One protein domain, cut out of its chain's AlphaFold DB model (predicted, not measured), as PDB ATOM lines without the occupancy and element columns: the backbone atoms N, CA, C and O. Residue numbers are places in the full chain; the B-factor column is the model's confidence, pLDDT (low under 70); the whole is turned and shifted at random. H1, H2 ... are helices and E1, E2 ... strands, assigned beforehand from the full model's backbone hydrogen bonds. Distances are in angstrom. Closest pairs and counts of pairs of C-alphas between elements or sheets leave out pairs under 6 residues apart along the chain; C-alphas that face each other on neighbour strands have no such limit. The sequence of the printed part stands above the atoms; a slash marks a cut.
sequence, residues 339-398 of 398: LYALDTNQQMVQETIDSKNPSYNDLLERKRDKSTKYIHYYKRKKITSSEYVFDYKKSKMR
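Overview. This is residues 339 to 398 of the 398 residues of the protein "DUF3324 domain-containing protein" of Bacillus sp. TS-2 (UniProt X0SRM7). A long, strongly twisted hairpin of E2 and E3 makes most of the length of this small domain, with the shorter strand E1 beside E2 and one short helix, H1, packed next to E1. The long link from E1 to H1 passes by way of E3, where its residues 352 to 353 pair briefly with that strand. The printed part has 60 residues, with three named strands and one named helix in the order E1 H1 E2 E3; the sheet runs E1 E2 E3, antiparallel, and the class is mixed, helices and strands. The whole is compact, with a radius of gyration of the C-alphas of 11.2 A, yet elongated in outline, spanning 36 by 18 by 18 A.

Along the chain. E2, residues 374 to 382, is 25.6 A long, and E3, residues 388 to 397, is 26.3 A long, ending with C-alpha 397 at (-44.422, -0.111, -18.336). E3 bends by 56 degrees at residue 393. E1, residues 339 to 344, begins with C-alpha 339 at (-56.435, 5.420, -9.054) and is 16.0 A long. H1 holds residues 359 to 365.

Arrangement. E2 is the inner strand. E2 and E3 form an antiparallel hairpin at 157 degrees, with N 379 and O 391 2.8 A apart, within hydrogen-bond range. E1 and E2 are antiparallel at 141 degrees, with N 342 and O 376 at 2.8 A. H1 is on the sheet at a height of 5.8 A, over none of its strands; the closest C-alphas of E1 and H1, those of Tyr 340 and Leu 363, are 5.8 A apart. H1 and E2 are near each other. Every O i to N i+4 pair in H1 is within hydrogen-bond range.

Size, cuts and confidence. The C-alphas farthest apart, those of Ser 371 and Ser 385, are 36.1 A apart. The printed part has no cut; the link E1 to H1 is long, and E2 to E3 is tight. Mean pLDDT of the printed part is 82.0, with residues 385 to 386 under 70.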
ATOM      1  N   LEU A 339     -57.601   6.288  -9.135       75.12
ATOM      2  CA  LEU A 339     -56.435   5.420  -9.054       75.12
ATOM      3  C   LEU A 339     -55.214   6.236  -8.621       75.12
ATOM      4  O   LEU A 339     -54.971   7.335  -9.115       75.12
ATOM      5  N   TYR A 340     -54.468   5.691  -7.673       82.19
ATOM      6  CA  TYR A 340     -53.217   6.230  -7.161       82.19
ATOM      7  C   TYR A 340     -52.069   5.493  -7.845       82.19
ATOM      8  O   TYR A 340     -52.197   4.303  -8.113       82.19
ATOM      9  N   ALA A 341     -51.000   6.195  -8.202       84.19
ATOM     10  CA  ALA A 341     -49.907   5.641  -8.995       84.19
ATOM     11  C   ALA A 341     -48.620   5.612  -8.168       84.19
ATOM     12  O   ALA A 341     -48.297   6.623  -7.548       84.19
ATOM     13  N   LEU A 342     -47.921   4.478  -8.182       84.56
ATOM     14  CA  LEU A 342     -46.595   4.288  -7.602       84.56
ATOM     15  C   LEU A 342     -45.596   4.018  -8.731       84.56
ATOM     16  O   LEU A 342     -45.766   3.071  -9.498       84.56
ATOM     17  N   ASP A 343     -44.580   4.864  -8.827       84.44
ATOM     18  CA  ASP A 343     -43.507   4.791  -9.817       84.44
ATOM     19  C   ASP A 343     -42.339   3.960  -9.235       84.44
ATOM     20  O   ASP A 343     -41.793   4.324  -8.197       84.44
ATOM     21  N   THR A 344     -41.959   2.835  -9.858       83.06
ATOM     22  CA  THR A 344     -40.849   1.970  -9.386       83.06
ATOM     23  C   THR A 344     -40.162   1.214 -10.533       83.06
ATOM     24  O   THR A 344     -40.701   1.069 -11.629       83.06
ATOM     25  N   ASN A 345     -38.936   0.740 -10.301       84.31
ATOM     26  CA  ASN A 345     -38.195  -0.115 -11.238       84.31
ATOM     27  C   ASN A 345     -38.518  -1.609 -11.083       84.31
ATOM     28  O   ASN A 345     -38.092  -2.419 -11.906       84.31
ATOM     29  N   GLN A 346     -39.268  -1.983 -10.046       84.50
ATOM     30  CA  GLN A 346     -39.679  -3.363  -9.808       84.50
ATOM     31  C   GLN A 346     -40.867  -3.740 -10.697       84.50
ATOM     32  O   GLN A 346     -41.812  -2.976 -10.830       84.50
ATOM     33  N   GLN A 347     -40.831  -4.935 -11.291       81.56
ATOM     34  CA  GLN A 347     -41.925  -5.437 -12.133       81.56
ATOM     35  C   GLN A 347     -43.102  -5.984 -11.306       81.56
ATOM     36  O   GLN A 347     -44.247  -5.936 -11.753       81.56
ATOM     37  N   MET A 348     -42.827  -6.490 -10.101       80.62
ATOM     38  CA  MET A 348     -43.810  -7.048  -9.169       80.62
ATOM     39  C   MET A 348     -43.832  -6.197  -7.898       80.62
ATOM     40  O   MET A 348     -42.778  -5.836  -7.380       80.62
ATOM     41  N   VAL A 349     -45.027  -5.890  -7.396       85.81
ATOM     42  CA  VAL A 349     -45.255  -5.045  -6.211       85.81
ATOM     43  C   VAL A 349     -46.268  -5.702  -5.279       85.81
ATOM     44  O   VAL A 349     -47.009  -6.592  -5.695       85.81
ATOM     45  N   GLN A 350     -46.320  -5.263  -4.021       85.19
ATOM     46  CA  GLN A 350     -47.299  -5.781  -3.062       85.19
ATOM     47  C   GLN A 350     -48.731  -5.493  -3.523       85.19
ATOM     48  O   GLN A 350     -49.047  -4.386  -3.975       85.19
ATOM     49  N   GLU A 351     -49.602  -6.494  -3.370       84.12
ATOM     50  CA  GLU A 351     -51.008  -6.400  -3.763       84.12
ATOM     51  C   GLU A 351     -51.797  -5.410  -2.902       84.12
ATOM     52  O   GLU A 351     -52.743  -4.798  -3.392       84.12
ATOM     53  N   THR A 352     -51.409  -5.226  -1.636       85.69
ATOM     54  CA  THR A 352     -52.041  -4.278  -0.709       85.69
ATOM     55  C   THR A 352     -50.969  -3.476   0.019       85.69
ATOM     56  O   THR A 352     -50.033  -4.052   0.564       85.69
ATOM     57  N   ILE A 353     -51.108  -2.148   0.028       85.19
ATOM     58  CA  ILE A 353     -50.211  -1.220   0.729       85.19
ATOM     59  C   ILE A 353     -51.003  -0.551   1.858       85.19
ATOM     60  O   ILE A 353     -51.978   0.167   1.603       85.19
ATOM     61  N   ASP A 354     -50.586  -0.802   3.099       86.62
ATOM     62  CA  ASP A 354     -51.141  -0.200   4.315       86.62
ATOM     63  C   ASP A 354     -50.265   0.944   4.843       86.62
ATOM     64  O   ASP A 354     -49.201   1.228   4.298       86.62
ATOM     65  N   SER A 355     -50.708   1.608   5.912       83.06
ATOM     66  CA  SER A 355     -50.015   2.765   6.491       83.06
ATOM     67  C   SER A 355     -48.627   2.470   7.067       83.06
ATOM     68  O   SER A 355     -47.912   3.410   7.408       83.06
ATOM     69  N   LYS A 356     -48.236   1.196   7.205       83.06
ATOM     70  CA  LYS A 356     -46.909   0.790   7.686       83.06
ATOM     71  C   LYS A 356     -45.929   0.567   6.536       83.06
ATOM     72  O   LYS A 356     -44.724   0.505   6.770       83.06
ATOM     73  N   ASN A 357     -46.421   0.443   5.303       83.88
ATOM     74  CA  ASN A 357     -45.581   0.262   4.131       83.88
ATOM     75  C   ASN A 357     -44.899   1.595   3.736       83.88
ATOM     76  O   ASN A 357     -45.586   2.615   3.622       83.88
ATOM     77  N   PRO A 358     -43.576   1.611   3.466       83.31
ATOM     78  CA  PRO A 358     -42.845   2.829   3.099       83.31
ATOM     79  C   PRO A 358     -43.441   3.589   1.904       83.31
ATOM     80  O   PRO A 358     -43.446   4.817   1.891       83.31
ATOM     81  N   SER A 359     -44.001   2.869   0.927       82.62
ATOM     82  CA  SER A 359     -44.583   3.441  -0.293       82.62
ATOM     83  C   SER A 359     -46.006   3.995  -0.101       82.62
ATOM     84  O   SER A 359     -46.611   4.494  -1.051       82.62
ATOM     85  N   TYR A 360     -46.573   3.922   1.110       83.19
ATOM     86  CA  TYR A 360     -47.909   4.447   1.417       83.19
ATOM     87  C   TYR A 360     -47.991   5.972   1.269       83.19
ATOM     88  O   TYR A 360     -48.943   6.493   0.679       83.19
ATOM     89  N   ASN A 361     -46.974   6.691   1.752       81.94
ATOM     90  CA  ASN A 361     -46.925   8.150   1.644       81.94
ATOM     91  C   ASN A 361     -46.678   8.603   0.198       81.94
ATOM     92  O   ASN A 361     -47.331   9.540  -0.257       81.94
ATOM     93  N   ASP A 362     -45.855   7.873  -0.562       82.56
ATOM     94  CA  ASP A 362     -45.624   8.153  -1.988       82.56
ATOM     95  C   ASP A 362     -46.928   8.080  -2.803       82.56
ATOM     96  O   ASP A 362     -47.188   8.920  -3.673       82.56
ATOM     97  N   LEU A 363     -47.798   7.114  -2.479       81.75
ATOM     98  CA  LEU A 363     -49.127   6.986  -3.075       81.75
ATOM     99  C   LEU A 363     -50.065   8.127  -2.669       81.75
ATOM    100  O   LEU A 363     -50.819   8.612  -3.516       81.75
ATOM    101  N   LEU A 364     -50.035   8.574  -1.410       78.69
ATOM    102  CA  LEU A 364     -50.857   9.693  -0.935       78.69
ATOM    103  C   LEU A 364     -50.457  11.024  -1.576       78.69
ATOM    104  O   LEU A 364     -51.329  11.756  -2.050       78.69
ATOM    105  N   GLU A 365     -49.157  11.307  -1.631       77.69
ATOM    106  CA  GLU A 365     -48.594  12.548  -2.173       77.69
ATOM    107  C   GLU A 365     -48.562  12.568  -3.708       77.69
ATOM    108  O   GLU A 365     -48.412  13.629  -4.315       77.69
ATOM    109  N   ARG A 366     -48.765  11.410  -4.357       70.69
ATOM    110  CA  ARG A 366     -48.707  11.236  -5.820       70.69
ATOM    111  C   ARG A 366     -47.378  11.716  -6.402       70.69
ATOM    112  O   ARG A 366     -47.348  12.368  -7.454       70.69
ATOM    113  N   LYS A 367     -46.283  11.390  -5.720       71.38
ATOM    114  CA  LYS A 367     -44.936  11.746  -6.153       71.38
ATOM    115  C   LYS A 367     -44.625  11.014  -7.459       71.38
ATOM    116  O   LYS A 367     -44.764   9.798  -7.543       71.38
ATOM    117  N   ARG A 368     -44.270  11.765  -8.505       73.19
ATOM    118  CA  ARG A 368     -43.896  11.195  -9.805       73.19
ATOM    119  C   ARG A 368     -42.390  11.202  -9.959       73.19
ATOM    120  O   ARG A 368     -41.792  12.275  -9.960       73.19
ATOM    121  N   ASP A 369     -41.816  10.033 -10.189       77.88
ATOM    122  CA  ASP A 369     -40.417   9.891 -10.572       77.88
ATOM    123  C   ASP A 369     -40.356   9.410 -12.016       77.88
ATOM    124  O   ASP A 369     -40.695   8.266 -12.310       77.88
ATOM    125  N   LYS A 370     -39.950  10.303 -12.929       76.44
ATOM    126  CA  LYS A 370     -39.871  10.040 -14.375       76.44
ATOM    127  C   LYS A 370     -38.784   9.037 -14.768       76.44
ATOM    128  O   LYS A 370     -38.847   8.531 -15.881       76.44
ATOM    129  N   SER A 371     -37.838   8.744 -13.877       78.56
ATOM    130  CA  SER A 371     -36.706   7.851 -14.148       78.56
ATOM    131  C   SER A 371     -37.035   6.361 -13.998       78.56
ATOM    132  O   SER A 371     -36.224   5.511 -14.362       78.56
ATOM    133  N   THR A 372     -38.224   6.029 -13.489       82.81
ATOM    134  CA  THR A 372     -38.627   4.647 -13.210       82.81
ATOM    135  C   THR A 372     -39.268   3.942 -14.406       82.81
ATOM    136  O   THR A 372     -39.955   4.556 -15.230       82.81
ATOM    137  N   LYS A 373     -39.062   2.623 -14.486       85.69
ATOM    138  CA  LYS A 373     -39.494   1.780 -15.613       85.69
ATOM    139  C   LYS A 373     -40.979   1.390 -15.576       85.69
ATOM    140  O   LYS A 373     -41.566   1.157 -16.633       85.69
ATOM    141  N   TYR A 374     -41.611   1.327 -14.401       82.94
ATOM    142  CA  TYR A 374     -43.002   0.887 -14.245       82.94
ATOM    143  C   TYR A 374     -43.842   1.858 -13.407       82.94
ATOM    144  O   TYR A 374     -43.371   2.464 -12.447       82.94
ATOM    145  N   ILE A 375     -45.128   1.966 -13.761       87.81
ATOM    146  CA  ILE A 375     -46.169   2.644 -12.980       87.81
ATOM    147  C   ILE A 375     -47.186   1.604 -12.511       87.81
ATOM    148  O   ILE A 375     -47.879   0.998 -13.334       87.81
ATOM    149  N   HIS A 376     -47.346   1.455 -11.202       86.25
ATOM    150  CA  HIS A 376     -48.336   0.572 -10.593       86.25
ATOM    151  C   HIS A 376     -49.529   1.381 -10.086       86.25
ATOM    152  O   HIS A 376     -49.375   2.361  -9.364       86.25
ATOM    153  N   TYR A 377     -50.736   0.978 -10.476       87.38
ATOM    154  CA  TYR A 377     -51.978   1.654 -10.125       87.38
ATOM    155  C   TYR A 377     -52.694   0.924  -8.997       87.38
ATOM    156  O   TYR A 377     -53.000  -0.265  -9.104       87.38
ATOM    157  N   TYR A 378     -53.055   1.685  -7.972       86.94
ATOM    158  CA  TYR A 378     -53.761   1.246  -6.783       86.94
ATOM    159  C   TYR A 378     -55.102   1.959  -6.631       86.94
ATOM    160  O   TYR A 378     -55.289   3.091  -7.079       86.94
ATOM    161  N   LYS A 379     -56.057   1.324  -5.954       86.88
ATOM    162  CA  LYS A 379     -57.348   1.917  -5.598       86.88
ATOM    163  C   LYS A 379     -57.436   2.044  -4.085       86.88
ATOM    164  O   LYS A 379     -57.319   1.051  -3.378       86.88
ATOM    165  N   ARG A 380     -57.701   3.256  -3.596       84.75
ATOM    166  CA  ARG A 380     -57.889   3.492  -2.161       84.75
ATOM    167  C   ARG A 380     -59.185   2.840  -1.676       84.75
ATOM    168  O   ARG A 380     -60.261   3.134  -2.208       84.75
ATOM    169  N   LYS A 381     -59.085   1.995  -0.654       82.50
ATOM    170  CA  LYS A 381     -60.186   1.303   0.019       82.50
ATOM    171  C   LYS A 381     -60.190   1.707   1.491       82.50
ATOM    172  O   LYS A 381     -59.156   1.699   2.145       82.50
ATOM    173  N   LYS A 382     -61.349   2.125   1.996       80.94
ATOM    174  CA  LYS A 382     -61.524   2.499   3.405       80.94
ATOM    175  C   LYS A 382     -61.716   1.228   4.233       80.94
ATOM    176  O   LYS A 382     -62.530   0.401   3.825       80.94
ATOM    177  N   ILE A 383     -60.993   1.089   5.345       77.31
ATOM    178  CA  ILE A 383     -61.151  -0.042   6.277       77.31
ATOM    179  C   ILE A 383     -61.955   0.401   7.504       77.31
ATOM    180  O   ILE A 383     -62.982  -0.197   7.804       77.31
ATOM    181  N   THR A 384     -61.556   1.496   8.156       74.56
ATOM    182  CA  THR A 384     -62.240   2.077   9.329       74.56
ATOM    183  C   THR A 384     -62.483   3.576   9.132       74.56
ATOM    184  O   THR A 384     -62.171   4.129   8.076       74.56
ATOM    185  N   SER A 385     -63.090   4.271  10.104       64.94
ATOM    186  CA  SER A 385     -63.390   5.711  10.007       64.94
ATOM    187  C   SER A 385     -62.145   6.567   9.726       64.94
ATOM    188  O   SER A 385     -62.275   7.544   8.977       64.94
ATOM    189  N   SER A 386     -60.974   6.147  10.221       66.31
ATOM    190  CA  SER A 386     -59.678   6.834  10.126       66.31
ATOM    191  C   SER A 386     -58.613   6.133   9.264       66.31
ATOM    192  O   SER A 386     -57.623   6.782   8.938       66.31
ATOM    193  N   GLU A 387     -58.793   4.873   8.841       77.06
ATOM    194  CA  GLU A 387     -57.766   4.124   8.089       77.06
ATOM    195  C   GLU A 387     -58.185   3.729   6.665       77.06
ATOM    196  O   GLU A 387     -59.332   3.355   6.380       77.06
ATOM    197  N   TYR A 388     -57.207   3.771   5.757       81.44
ATOM    198  CA  TYR A 388     -57.343   3.383   4.358       81.44
ATOM    199  C   TYR A 388     -56.163   2.501   3.945       81.44
ATOM    200  O   TYR A 388     -55.055   2.671   4.441       81.44
ATOM    201  N   VAL A 389     -56.402   1.611   2.987       87.88
ATOM    202  CA  VAL A 389     -55.361   0.844   2.290       87.88
ATOM    203  C   VAL A 389     -55.459   1.068   0.790       87.88
ATOM    204  O   VAL A 389     -56.481   1.536   0.270       87.88
ATOM    205  N   PHE A 390     -54.387   0.744   0.083       87.69
ATOM    206  CA  PHE A 390     -54.302   0.833  -1.364       87.69
ATOM    207  C   PHE A 390     -54.212  -0.571  -1.958       87.69
ATOM    208  O   PHE A 390     -53.203  -1.248  -1.791       87.69
ATOM    209  N   ASP A 391     -55.252  -0.981  -2.689       87.62
ATOM    210  CA  ASP A 391     -55.300  -2.291  -3.348       87.62
ATOM    211  C   ASP A 391     -54.813  -2.166  -4.791       87.62
ATOM    212  O   ASP A 391     -55.342  -1.352  -5.563       87.62
ATOM    213  N   TYR A 392     -53.861  -3.005  -5.182       87.62
ATOM    214  CA  TYR A 392     -53.311  -3.065  -6.528       87.62
ATOM    215  C   TYR A 392     -54.410  -3.339  -7.565       87.62
ATOM    216  O   TYR A 392     -55.429  -4.000  -7.306       87.62
ATOM    217  N   LYS A 393     -54.247  -2.760  -8.755       88.00
ATOM    218  CA  LYS A 393     -55.179  -2.922  -9.877       88.00
ATOM    219  C   LYS A 393     -54.477  -3.346 -11.148       88.00
ATOM    220  O   LYS A 393     -54.946  -4.270 -11.798       88.00
ATOM    221  N   LYS A 394     -53.427  -2.631 -11.545       84.69
ATOM    222  CA  LYS A 394     -52.704  -2.901 -12.792       84.69
ATOM    223  C   LYS A 394     -51.363  -2.191 -12.824       84.69
ATOM    224  O   LYS A 394     -51.186  -1.193 -12.133       84.69
ATOM    225  N   SER A 395     -50.482  -2.642 -13.704       86.50
ATOM    226  CA  SER A 395     -49.195  -2.006 -13.982       86.50
ATOM    227  C   SER A 395     -49.137  -1.527 -15.422       86.50
ATOM    228  O   SER A 395     -49.808  -2.076 -16.295       86.50
ATOM    229  N   LYS A 396     -48.341  -0.493 -15.675       85.00
ATOM    230  CA  LYS A 396     -47.998  -0.026 -17.015       85.00
ATOM    231  C   LYS A 396     -46.489   0.201 -17.068       85.00
ATOM    232  O   LYS A 396     -45.975   0.975 -16.267       85.00
ATOM    233  N   MET A 397     -45.807  -0.449 -18.004       83.19
ATOM    234  CA  MET A 397     -44.422  -0.111 -18.336       83.19
ATOM    235  C   MET A 397     -44.396   1.263 -19.011       83.19
ATOM    236  O   MET A 397     -45.286   1.562 -19.816       83.19
ATOM    237  N   ARG A 398     -43.455   2.116 -18.605       76.19
ATOM    238  CA  ARG A 398     -43.279   3.437 -19.210       76.19
ATOM    239  C   ARG A 398     -42.627   3.364 -20.571       76.19
ATOM    240  O   ARG A 398     -41.737   2.505 -20.743       76.19
TER     241      ARG A 398